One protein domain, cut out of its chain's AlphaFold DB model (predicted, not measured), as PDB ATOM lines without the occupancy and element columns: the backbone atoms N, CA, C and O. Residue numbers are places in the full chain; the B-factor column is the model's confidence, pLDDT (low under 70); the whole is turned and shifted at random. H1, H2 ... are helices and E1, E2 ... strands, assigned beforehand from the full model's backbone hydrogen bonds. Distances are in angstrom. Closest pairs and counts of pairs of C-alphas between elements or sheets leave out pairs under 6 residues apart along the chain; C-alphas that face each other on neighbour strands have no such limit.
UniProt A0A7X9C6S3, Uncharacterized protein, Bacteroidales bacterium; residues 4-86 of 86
ATOM      1  N   ASN A   4      32.841  -0.634 -26.497       94.81
ATOM      2  CA  ASN A   4      32.350  -1.382 -27.651       94.81
ATOM      3  C   ASN A   4      31.723  -2.717 -27.246       94.81
ATOM      4  O   ASN A   4      30.652  -3.030 -27.749       94.81
ATOM      5  N   ASP A   5      32.350  -3.448 -26.324       95.94
ATOM      6  CA  ASP A   5      31.825  -4.724 -25.825       95.94
ATOM      7  C   ASP A   5      30.507  -4.507 -25.075       95.94
ATOM      8  O   ASP A   5      29.576  -5.289 -25.227       95.94
ATOM      9  N   LEU A   6      30.399  -3.412 -24.310       97.19
ATOM     10  CA  LEU A   6      29.161  -3.044 -23.619       97.19
ATOM     11  C   LEU A   6      28.044  -2.682 -24.600       97.19
ATOM     12  O   LEU A   6      26.919  -3.129 -24.420       97.19
ATOM     13  N   ILE A   7      28.338  -1.886 -25.632       96.94
ATOM     14  CA  ILE A   7      27.350  -1.508 -26.656       96.94
ATOM     15  C   ILE A   7      26.919  -2.736 -27.455       96.94
ATOM     16  O   ILE A   7      25.733  -2.923 -27.694       96.94
ATOM     17  N   ASP A   8      27.864  -3.584 -27.853       96.69
ATOM     18  CA  ASP A   8      27.546  -4.799 -28.594       96.69
ATOM     19  C   ASP A   8      26.749  -5.768 -27.692       96.69
ATOM     20  O   ASP A   8      25.747  -6.319 -28.132       96.69
ATOM     21  N   GLY A   9      27.098  -5.906 -26.409       97.31
ATOM     22  CA  GLY A   9      26.310  -6.662 -25.431       97.31
ATOM     23  C   GLY A   9      24.894  -6.107 -25.256       97.31
ATOM     24  O   GLY A   9      23.927  -6.861 -25.307       97.31
ATOM     25  N   TYR A  10      24.755  -4.787 -25.121       98.12
ATOM     26  CA  TYR A  10      23.468  -4.092 -25.048       98.12
ATOM     27  C   TYR A  10      22.586  -4.379 -26.271       98.12
ATOM     28  O   TYR A  10      21.410  -4.708 -26.124       98.12
ATOM     29  N   LEU A  11      23.149  -4.298 -27.479       97.12
ATOM     30  CA  LEU A  11      22.422  -4.599 -28.716       97.12
ATOM     31  C   LEU A  11      21.992  -6.071 -28.805       97.12
ATOM     32  O   LEU A  11      20.973  -6.364 -29.420       97.12
ATOM     33  N   ASN A  12      22.722  -6.976 -28.147       96.12
ATOM     34  CA  ASN A  12      22.405  -8.404 -28.058       96.12
ATOM     35  C   ASN A  12      21.524  -8.771 -26.845       96.12
ATOM     36  O   ASN A  12      21.429  -9.942 -26.488       96.12
ATOM     37  N   GLY A  13      20.886  -7.791 -26.196       95.75
ATOM     38  CA  GLY A  13      19.923  -8.046 -25.119       95.75
ATOM     39  C   GLY A  13      20.525  -8.138 -23.717       95.75
ATOM     40  O   GLY A  13      19.853  -8.578 -22.795       95.75
ATOM     41  N   MET A  14      21.772  -7.703 -23.512       97.25
ATOM     42  CA  MET A  14      22.286  -7.508 -22.155       97.25
ATOM     43  C   MET A  14      21.457  -6.427 -21.442       97.25
ATOM     44  O   MET A  14      21.300  -5.321 -21.969       97.25
ATOM     45  N   ASP A  15      20.962  -6.744 -20.242       96.62
ATOM     46  CA  ASP A  15      20.093  -5.869 -19.434       96.62
ATOM     47  C   ASP A  15      20.818  -5.165 -18.279       96.62
ATOM     48  O   ASP A  15      20.304  -4.209 -17.698       96.62
ATOM     49  N   THR A  16      22.029  -5.602 -17.936       96.75
ATOM     50  CA  THR A  16      22.850  -4.957 -16.905       96.75
ATOM     51  C   THR A  16      24.317  -5.009 -17.288       96.75
ATOM     52  O   THR A  16      24.793  -6.022 -17.795       96.75
ATOM     53  N   GLY A  17      25.057  -3.947 -16.998       96.19
ATOM     54  CA  GLY A  17      26.497  -3.914 -17.219       96.19
ATOM     55  C   GLY A  17      27.027  -2.494 -17.173       96.19
ATOM     56  O   GLY A  17      26.281  -1.536 -17.346       96.19
ATOM     57  N   SER A  18      28.324  -2.339 -16.938       96.44
ATOM     58  CA  SER A  18      28.984  -1.037 -17.019       96.44
ATOM     59  C   SER A  18      30.388  -1.164 -17.587       96.44
ATOM     60  O   SER A  18      31.050  -2.209 -17.499       96.44
ATOM     61  N   ASN A  19      30.852  -0.096 -18.223       95.06
ATOM     62  CA  ASN A  19      32.227  -0.019 -18.669       95.06
ATOM     63  C   ASN A  19      33.172   0.199 -17.476       95.06
ATOM     64  O   ASN A  19      32.742   0.423 -16.347       95.06
ATOM     65  N   TRP A  20      34.482   0.118 -17.718       90.50
ATOM     66  CA  TRP A  20      35.492   0.236 -16.655       90.50
ATOM     67  C   TRP A  20      35.355   1.524 -15.827       90.50
ATOM     68  O   TRP A  20      35.462   1.499 -14.605       90.50
ATOM     69  N   THR A  21      35.071   2.643 -16.493       90.50
ATOM     70  CA  THR A  21      34.919   3.967 -15.873       90.50
ATOM     71  C   THR A  21      33.517   4.232 -15.323       90.50
ATOM     72  O   THR A  21      33.272   5.317 -14.807       90.50
ATOM     73  N   LYS A  22      32.593   3.266 -15.433       91.06
ATOM     74  CA  LYS A  22      31.190   3.322 -14.984       91.06
ATOM     75  C   LYS A  22      30.347   4.476 -15.545       91.06
ATOM     76  O   LYS A  22      29.217   4.671 -15.110       91.06
ATOM     77  N   ASN A  23      30.854   5.227 -16.521       94.19
ATOM     78  CA  ASN A  23      30.101   6.297 -17.170       94.19
ATOM     79  C   ASN A  23      29.127   5.744 -18.210       94.19
ATOM     80  O   ASN A  23      28.026   6.261 -18.319       94.19
ATOM     81  N   LEU A  24      29.477   4.674 -18.924       96.94
ATOM     82  CA  LEU A  24      28.553   3.992 -19.826       96.94
ATOM     83  C   LEU A  24      28.020   2.741 -19.130       96.94
ATOM     84  O   LEU A  24      28.804   1.879 -18.724       96.94
ATOM     85  N   HIS A  25      26.705   2.641 -18.984       97.56
ATOM     86  CA  HIS A  25      26.072   1.524 -18.295       97.56
ATOM     87  C   HIS A  25      24.694   1.196 -18.865       97.56
ATOM     88  O   HIS A  25      24.022   2.037 -19.457       97.56
ATOM     89  N   ILE A  26      24.296  -0.057 -18.688       98.06
ATOM     90  CA  ILE A  26      22.998  -0.585 -19.083       98.06
ATOM     91  C   ILE A  26      22.139  -0.713 -17.832       98.06
ATOM     92  O   ILE A  26      22.586  -1.276 -16.828       98.06
ATOM     93  N   LYS A  27      20.907  -0.215 -17.913       96.38
ATOM     94  CA  LYS A  27      19.890  -0.359 -16.875       96.38
ATOM     95  C   LYS A  27      18.592  -0.835 -17.517       96.38
ATOM     96  O   LYS A  27      17.827  -0.029 -18.047       96.38
ATOM     97  N   GLY A  28      18.369  -2.147 -17.480       96.12
ATOM     98  CA  GLY A  28      17.261  -2.784 -18.184       96.12
ATOM     99  C   GLY A  28      17.321  -2.431 -19.677       96.12
ATOM    100  O   GLY A  28      18.380  -2.607 -20.283       96.12
ATOM    101  N   PRO A  29      16.250  -1.868 -20.265       96.81
ATOM    102  CA  PRO A  29      16.192  -1.542 -21.691       96.81
ATOM    103  C   PRO A  29      17.028  -0.317 -22.088       96.81
ATOM    104  O   PRO A  29      17.235  -0.083 -23.284       96.81
ATOM    105  N   ALA A  30      17.507   0.476 -21.127       97.88
ATOM    106  CA  ALA A  30      18.205   1.729 -21.386       97.88
ATOM    107  C   ALA A  30      19.729   1.562 -21.410       97.88
ATOM    108  O   ALA A  30      20.316   0.901 -20.549       97.88
ATOM    109  N   LEU A  31      20.374   2.236 -22.363       98.06
ATOM    110  CA  LEU A  31      21.811   2.486 -22.368       98.06
ATOM    111  C   LEU A  31      22.059   3.947 -21.997       98.06
ATOM    112  O   LEU A  31      21.603   4.866 -22.682       98.06
ATOM    113  N   ILE A  32      22.805   4.151 -20.917       97.44
ATOM    114  CA  ILE A  32      22.990   5.452 -20.282       97.44
ATOM    115  C   ILE A  32      24.469   5.820 -20.329       97.44
ATOM    116  O   ILE A  32      25.330   5.039 -19.920       97.44
ATOM    117  N   ASN A  33      24.764   7.020 -20.822       96.88
ATOM    118  CA  ASN A  33      26.086   7.628 -20.761       96.88
ATOM    119  C   ASN A  33      26.064   8.804 -19.776       96.88
ATOM    120  O   ASN A  33      25.395   9.806 -20.017       96.88
ATOM    121  N   TYR A  34      26.807   8.685 -18.679       94.19
ATOM    122  CA  TYR A  34      26.697   9.512 -17.480       94.19
ATOM    123  C   TYR A  34      25.256   9.529 -16.960       94.19
ATOM    124  O   TYR A  34      24.833   8.574 -16.318       94.19
ATOM    125  N   SER A  35      24.502  10.582 -17.268       93.50
ATOM    126  CA  SER A  35      23.091  10.755 -16.907       93.50
ATOM    127  C   SER A  35      22.158  10.802 -18.120       93.50
ATOM    128  O   SER A  35      20.957  10.984 -17.958       93.50
ATOM    129  N   THR A  36      22.697  10.683 -19.335       95.62
ATOM    130  CA  THR A  36      21.943  10.818 -20.584       95.62
ATOM    131  C   THR A  36      21.573   9.449 -21.129       95.62
ATOM    132  O   THR A  36      22.442   8.589 -21.296       95.62
ATOM    133  N   ILE A  37      20.298   9.258 -21.460       97.44
ATOM    134  CA  ILE A  37      19.826   8.061 -22.154       97.44
ATOM    135  C   ILE A  37      20.214   8.212 -23.624       97.44
ATOM    136  O   ILE A  37      19.733   9.103 -24.321       97.44
ATOM    137  N   ILE A  38      21.126   7.361 -24.091       97.75
ATOM    138  CA  ILE A  38      21.594   7.400 -25.482       97.75
ATOM    139  C   ILE A  38      20.879   6.376 -26.362       97.75
ATOM    140  O   ILE A  38      20.845   6.545 -27.579       97.75
ATOM    141  N   ALA A  39      20.305   5.333 -25.758       98.19
ATOM    142  CA  ALA A  39      19.428   4.398 -26.443       98.19
ATOM    143  C   ALA A  39      18.434   3.727 -25.493       98.19
ATOM    144  O   ALA A  39      18.715   3.558 -24.302       98.19
ATOM    145  N   LEU A  40      17.297   3.310 -26.047       98.25
ATOM    146  CA  LEU A  40      16.239   2.590 -25.351       98.25
ATOM    147  C   LEU A  40      15.690   1.472 -26.245       98.25
ATOM    148  O   LEU A  40      15.228   1.726 -27.359       98.25
ATOM    149  N   ARG A  41      15.720   0.227 -25.760       97.38
ATOM    150  CA  ARG A  41      15.069  -0.907 -26.431       97.38
ATOM    151  C   ARG A  41      13.570  -0.867 -26.160       97.38
ATOM    152  O   ARG A  41      13.156  -0.747 -25.012       97.38
ATOM    153  N   THR A  42      12.767  -1.017 -27.205       95.25
ATOM    154  CA  THR A  42      11.302  -1.036 -27.119       95.25
ATOM    155  C   THR A  42      10.732  -2.151 -27.999       95.25
ATOM    156  O   THR A  42      11.426  -2.624 -28.904       95.25
ATOM    157  N   PRO A  43       9.452  -2.537 -27.829       92.56
ATOM    158  CA  PRO A  43       8.787  -3.465 -28.748       92.56
ATOM    159  C   PRO A  43       8.762  -2.988 -30.209       92.56
ATOM    160  O   PRO A  43       8.625  -3.801 -31.117       92.56
ATOM    161  N   ARG A  44       8.886  -1.674 -30.448       91.25
ATOM    162  CA  ARG A  44       8.895  -1.070 -31.790       91.25
ATOM    163  C   ARG A  44      10.280  -1.042 -32.440       91.25
ATOM    164  O   ARG A  44      10.367  -0.798 -33.638       91.25
ATOM    165  N   GLY A  45      11.344  -1.282 -31.677       94.62
ATOM    166  CA  GLY A  45      12.722  -1.184 -32.149       94.62
ATOM    167  C   GLY A  45      13.640  -0.486 -31.153       94.62
ATOM    168  O   GLY A  45      13.325  -0.353 -29.964       94.62
ATOM    169  N   LEU A  46      14.792  -0.041 -31.648       97.88
ATOM    170  CA  LEU A  46      15.796   0.657 -30.854       97.88
ATOM    171  C   LEU A  46      15.644   2.168 -31.029       97.88
ATOM    172  O   LEU A  46      16.001   2.701 -32.078       97.88
ATOM    173  N   LEU A  47      15.177   2.862 -29.993       98.31
ATOM    174  CA  LEU A  47      15.223   4.322 -29.975       98.31
ATOM    175  C   LEU A  47      16.667   4.760 -29.723       98.31
ATOM    176  O   LEU A  47      17.292   4.292 -28.768       98.31
ATOM    177  N   VAL A  48      17.199   5.651 -30.553       98.25
ATOM    178  CA  VAL A  48      18.537   6.230 -30.388       98.25
ATOM    179  C   VAL A  48      18.409   7.738 -30.307       98.25
ATOM    180  O   VAL A  48      17.947   8.385 -31.243       98.25
ATOM    181  N   ASN A  49      18.860   8.296 -29.188       97.81
ATOM    182  CA  ASN A  49      18.908   9.736 -28.998       97.81
ATOM    183  C   ASN A  49      20.012  10.318 -29.881       97.81
ATOM    184  O   ASN A  49      21.186  10.009 -29.659       97.81
ATOM    185  N   THR A  50      19.664  11.156 -30.854       95.94
ATOM    186  CA  THR A  50      20.627  11.773 -31.785       95.94
ATOM    187  C   THR A  50      20.997  13.211 -31.417       95.94
ATOM    188  O   THR A  50      21.807  13.841 -32.102       95.94
ATOM    189  N   THR A  51      20.506  13.711 -30.275       96.25
ATOM    190  CA  THR A  51      20.903  15.006 -29.709       96.25
ATOM    191  C   THR A  51      22.421  15.067 -29.525       96.25
ATOM    192  O   THR A  51      23.063  14.133 -29.029       96.25
ATOM    193  N   LYS A  52      23.033  16.177 -29.946       93.88
ATOM    194  CA  LYS A  52      24.488  16.360 -29.897       93.88
ATOM    195  C   LYS A  52      24.935  16.791 -28.496       93.88
ATOM    196  O   LYS A  52      24.581  17.873 -28.049       93.88
ATOM    197  N   TYR A  53      25.799  15.991 -27.860       91.06
ATOM    198  CA  TYR A  53      26.371  16.294 -26.535       91.06
ATOM    199  C   TYR A  53      27.886  16.491 -26.568       91.06
ATOM    200  O   TYR A  53      28.399  17.589 -26.397       91.06
ATOM    201  N   SER A  54      28.620  15.400 -26.791       92.62
ATOM    202  CA  SER A  54      30.080  15.379 -26.821       92.62
ATOM    203  C   SER A  54      30.565  14.506 -27.976       92.62
ATOM    204  O   SER A  54      29.847  13.582 -28.373       92.62
ATOM    205  N   PRO A  55      31.795  14.711 -28.479       93.94
ATOM    206  CA  PRO A  55      32.360  13.855 -29.521       93.94
ATOM    207  C   PRO A  55      32.358  12.365 -29.149       93.94
ATOM    208  O   PRO A  55      32.166  11.508 -30.008       93.94
ATOM    209  N   THR A  56      32.549  12.041 -27.867       91.38
ATOM    210  CA  THR A  56      32.511  10.658 -27.370       91.38
ATOM    211  C   THR A  56      31.092  10.097 -27.384       91.38
ATOM    212  O   THR A  56      30.886   8.989 -27.873       91.38
ATOM    213  N   THR A  57      30.103  10.871 -26.924       93.62
ATOM    214  CA  THR A  57      28.687  10.475 -26.982       93.62
ATOM    215  C   THR A  57      28.255  10.231 -28.428       93.62
ATOM    216  O   THR A  57      27.694   9.179 -28.719       93.62
ATOM    217  N   SER A  58      28.635  11.120 -29.353       95.31
ATOM    218  CA  SER A  58      28.344  10.967 -30.783       95.31
ATOM    219  C   SER A  58      28.962   9.710 -31.389       95.31
ATOM    220  O   SER A  58      28.340   9.068 -32.228       95.31
ATOM    221  N   LYS A  59      30.149   9.281 -30.940       95.38
ATOM    222  CA  LYS A  59      30.718   7.988 -31.360       95.38
ATOM    223  C   LYS A  59      29.859   6.807 -30.902       95.38
ATOM    224  O   LYS A  59      29.709   5.848 -31.656       95.38
ATOM    225  N   HIS A  60      29.308   6.861 -29.691       95.00
ATOM    226  CA  HIS A  60      28.422   5.816 -29.174       95.00
ATOM    227  C   HIS A  60      27.081   5.800 -29.915       95.00
ATOM    228  O   HIS A  60      26.696   4.743 -30.411       95.00
ATOM    229  N   GLN A  61      26.451   6.964 -30.098       96.38
ATOM    230  CA  GLN A  61      25.228   7.140 -30.895       96.38
ATOM    231  C   GLN A  61      25.418   6.610 -32.325       96.38
ATOM    232  O   GLN A  61      24.685   5.733 -32.764       96.38
ATOM    233  N   ASN A  62      26.487   7.017 -33.014       96.50
ATOM    234  CA  ASN A  62      26.790   6.537 -34.366       96.50
ATOM    235  C   ASN A  62      27.014   5.024 -34.435       96.50
ATOM    236  O   ASN A  62      26.692   4.397 -35.442       96.50
ATOM    237  N   ARG A  63      27.574   4.408 -33.388       96.12
ATOM    238  CA  ARG A  63      27.712   2.948 -33.339       96.12
ATOM    239  C   ARG A  63      26.348   2.271 -33.217       96.12
ATOM    240  O   ARG A  63      26.129   1.281 -33.907       96.12
ATOM    241  N   LEU A  64      25.457   2.807 -32.384       97.25
ATOM    242  CA  LEU A  64      24.086   2.316 -32.227       97.25
ATOM    243  C   LEU A  64      23.301   2.446 -33.537       97.25
ATOM    244  O   LEU A  64      22.698   1.472 -33.961       97.25
ATOM    245  N   LEU A  65      23.400   3.587 -34.225       97.00
ATOM    246  CA  LEU A  65      22.771   3.802 -35.536       97.00
ATOM    247  C   LEU A  65      23.261   2.797 -36.589       97.00
ATOM    248  O   LEU A  65      22.483   2.306 -37.396       97.00
ATOM    249  N   ARG A  66      24.556   2.460 -36.576       96.25
ATOM    250  CA  ARG A  66      25.156   1.542 -37.560       96.25
ATOM    251  C   ARG A  66      24.897   0.064 -37.284       96.25
ATOM    252  O   ARG A  66      24.930  -0.726 -38.219       96.25
ATOM    253  N   LYS A  67      24.773  -0.323 -36.015       96.62
ATOM    254  CA  LYS A  67      24.701  -1.733 -35.601       96.62
ATOM    255  C   LYS A  67      23.338  -2.150 -35.059       96.62
ATOM    256  O   LYS A  67      23.083  -3.343 -34.935       96.62
ATOM    257  N   GLY A  68      22.509  -1.193 -34.665       94.69
ATOM    258  CA  GLY A  68      21.172  -1.453 -34.162       94.69
ATOM    259  C   GLY A  68      20.261  -1.995 -35.257       94.69
ATOM    260  O   GLY A  68      20.462  -1.748 -36.443       94.69
ATOM    261  N   THR A  69      19.245  -2.743 -34.843       94.19
ATOM    262  CA  THR A  69      18.182  -3.238 -35.727       94.19
ATOM    263  C   THR A  69      16.921  -2.418 -35.483       94.19
ATOM    264  O   THR A  69      16.614  -2.124 -34.327       94.19
ATOM    265  N   ASN A  70      16.198  -2.059 -36.551       95.88
ATOM    266  CA  ASN A  70      14.990  -1.223 -36.492       95.88
ATOM    267  C   ASN A  70      15.218   0.048 -35.664       95.88
ATOM    268  O   ASN A  70      14.551   0.289 -34.656       95.88
ATOM    269  N   VAL A  71      16.241   0.806 -36.054       97.56
ATOM    270  CA  VAL A  71      16.638   2.012 -35.336       97.56
ATOM    271  C   VAL A  71      15.671   3.148 -35.646       97.56
ATOM    272  O   VAL A  71      15.344   3.394 -36.804       97.56
ATOM    273  N   ILE A  72      15.238   3.836 -34.595       97.69
ATOM    274  CA  ILE A  72      14.383   5.014 -34.659       97.69
ATOM    275  C   ILE A  72      15.163   6.151 -34.007       97.69
ATOM    276  O   ILE A  72      15.509   6.089 -32.826       97.69
ATOM    277  N   GLU A  73      15.483   7.169 -34.793       97.81
ATOM    278  CA  GLU A  73      16.147   8.372 -34.300       97.81
ATOM    279  C   GLU A  73      15.135   9.244 -33.557       97.81
ATOM    280  O   GLU A  73      14.047   9.495 -34.073       97.81
ATOM    281  N   VAL A  74      15.491   9.675 -32.349       97.81
ATOM    282  CA  VAL A  74      14.626  10.471 -31.469       97.81
ATOM    283  C   VAL A  74      15.410  11.596 -30.796       97.81
ATOM    284  O   VAL A  74      16.643  11.542 -30.695       97.81
ATOM    285  N   THR A  75      14.700  12.607 -30.306       97.44
ATOM    286  CA  THR A  75      15.270  13.666 -29.465       97.44
ATOM    287  C   THR A  75      15.478  13.199 -28.019       97.44
ATOM    288  O   THR A  75      15.074  12.106 -27.610       97.44
ATOM    289  N   GLU A  76      16.137  14.037 -27.216       96.19
ATOM    290  CA  GLU A  76      16.304  13.801 -25.777       96.19
ATOM    291  C   GLU A  76      14.963  13.808 -25.031       96.19
ATOM    292  O   GLU A  76      14.769  13.050 -24.082       96.19
ATOM    293  N   GLU A  77      14.040  14.678 -25.431       96.94
ATOM    294  CA  GLU A  77      12.715  14.786 -24.831       96.94
ATOM    295  C   GLU A  77      11.896  13.522 -25.110       96.94
ATOM    296  O   GLU A  77      11.381  12.908 -24.177       96.94
ATOM    297  N   GLU A  78      11.865  13.080 -26.369       97.06
ATOM    298  CA  GLU A  78      11.134  11.886 -26.801       97.06
ATOM    299  C   GLU A  78      11.654  10.617 -26.112       97.06
ATOM    300  O   GLU A  78      10.868   9.792 -25.644       97.06
ATOM    301  N   ILE A  79      12.980  10.450 -25.997       97.06
ATOM    302  CA  ILE A  79      13.544   9.256 -25.351       97.06
ATOM    303  C   ILE A  79      13.307   9.248 -23.836       97.06
ATOM    304  O   ILE A  79      13.133   8.178 -23.250       97.06
ATOM    305  N   LYS A  80      13.282  10.423 -23.191       95.88
ATOM    306  CA  LYS A  80      12.947  10.555 -21.766       95.88
ATOM    307  C   LYS A  80      11.486  10.238 -21.509       95.88
ATOM    308  O   LYS A  80      11.185   9.505 -20.570       95.88
ATOM    309  N   GLU A  81      10.595  10.777 -22.335       96.00
ATOM    310  CA  GLU A  81       9.173  10.464 -22.266       96.00
ATOM    311  C   GLU A  81       8.949   8.965 -22.468       96.00
ATOM    312  O   GLU A  81       8.278   8.334 -21.656       96.00
ATOM    313  N   ALA A  82       9.583   8.366 -23.478       94.88
ATOM    314  CA  ALA A  82       9.515   6.928 -23.698       94.88
ATOM    315  C   ALA A  82      10.014   6.144 -22.476       94.88
ATOM    316  O   ALA A  82       9.315   5.250 -22.020       94.88
ATOM    317  N   PHE A  83      11.169   6.499 -21.903       94.56
ATOM    318  CA  PHE A  83      11.731   5.810 -20.736       94.56
ATOM    319  C   PHE A  83      10.833   5.871 -19.495       94.56
ATOM    320  O   PHE A  83      10.779   4.901 -18.748       94.56
ATOM    321  N   ASN A  84      10.110   6.973 -19.281       91.94
ATOM    322  CA  ASN A  84       9.174   7.103 -18.158       91.94
ATOM    323  C   ASN A  84       7.896   6.261 -18.326       91.94
ATOM    324  O   ASN A  84       7.171   6.065 -17.354       91.94
ATOM    325  N   ASN A  85       7.614   5.794 -19.545       88.00
ATOM    326  CA  ASN A  85       6.457   4.964 -19.884       88.00
ATOM    327  C   ASN A  85       6.808   3.467 -20.031       88.00
ATOM    328  O   ASN A  85       5.955   2.688 -20.461       88.00
ATOM    329  N   VAL A  86       8.052   3.074 -19.722       78.25
ATOM    330  CA  VAL A  86       8.531   1.677 -19.701       78.25
ATOM    331  C   VAL A  86       8.543   1.147 -18.274       78.25
ATOM    332  O   VAL A  86       8.097  -0.007 -18.094       78.25
TER     333      VAL A  86
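Overview. This is residues 4 to 86 of the 86 residues of an uncharacterized protein of Bacteroidales bacterium (UniProt A0A7X9C6S3). Picture three layers: a strongly twisted sheet of six strands, with H1 and H2 over one face and H3 over the other. E1 to E5 form a meander, each strand the antiparallel neighbour of the one before, and E6 follows H2 and runs parallel beside E5. The printed part has 83 residues, with named elements in the order H1 E1 E2 E3 E4 E5 H2 E6 H3, class mixed, helices and strands. The mixed sheet runs E1 E2 E3 E4 E5 E6; the whole is compact, radius of gyration of the C-alphas 11.2 A, spanning 29 by 25 by 23 A.

Along the chain. Find C-alpha 4 at (32.350, -1.382, -27.651), where H1, residues 4 to 11, begins. Read on through E1, residues 16 to 18, E2, 24 to 27, E3, 30 to 33, E4, 36 to 42, 17.2 A long, and E5, 45 to 49. H2, residues 55 to 67, is 18.4 A long. E6, residues 71 to 74, precedes H3, 76 to 84, ending at C-alpha 84, (9.174, 7.103, -18.158).

Arrangement. Along the hairpins E1 and E2, E2 and E3, E3 and E4, E4 and E5, find within hydrogen-bond range N 26 and O 17, 2.8 A, N 25 and O 32, 2.9 A, N 38 and O 31, 2.9 A, and N 40 and O 47, 2.9 A. E5, H2 and E6 make a strand-helix-strand unit, two parallel strands with a helix between, its crossover right-handed; N 72 and O 46 are 2.9 A apart. H1, height over the sheet 8.6 A, lies over E2 and E3; its closest C-alphas to E2 are Tyr 10 and Ile 26, 6.9 A. On the same face H2 lies over E4, closest C-alphas Ile 38 and Gln 61, 6.5 A. H1 and H2 touch, C-alphas of Ile 7 and Leu 64 closest at 7.5 A, at a steep tilt of 49 degrees. On the opposite face H3 lies over E4 and E5, closest C-alphas to E5 Asn 49 and Glu 76, 5.8 A. In H1, H2 and H3 every O i to N i+4 pair is within hydrogen-bond range.

Size, cuts and confidence. The farthest C-alphas, Thr 21 and Arg 44, are 30.9 A apart. The printed part has no cut, its links are tight, and no printed residue is under 70 in pLDDT.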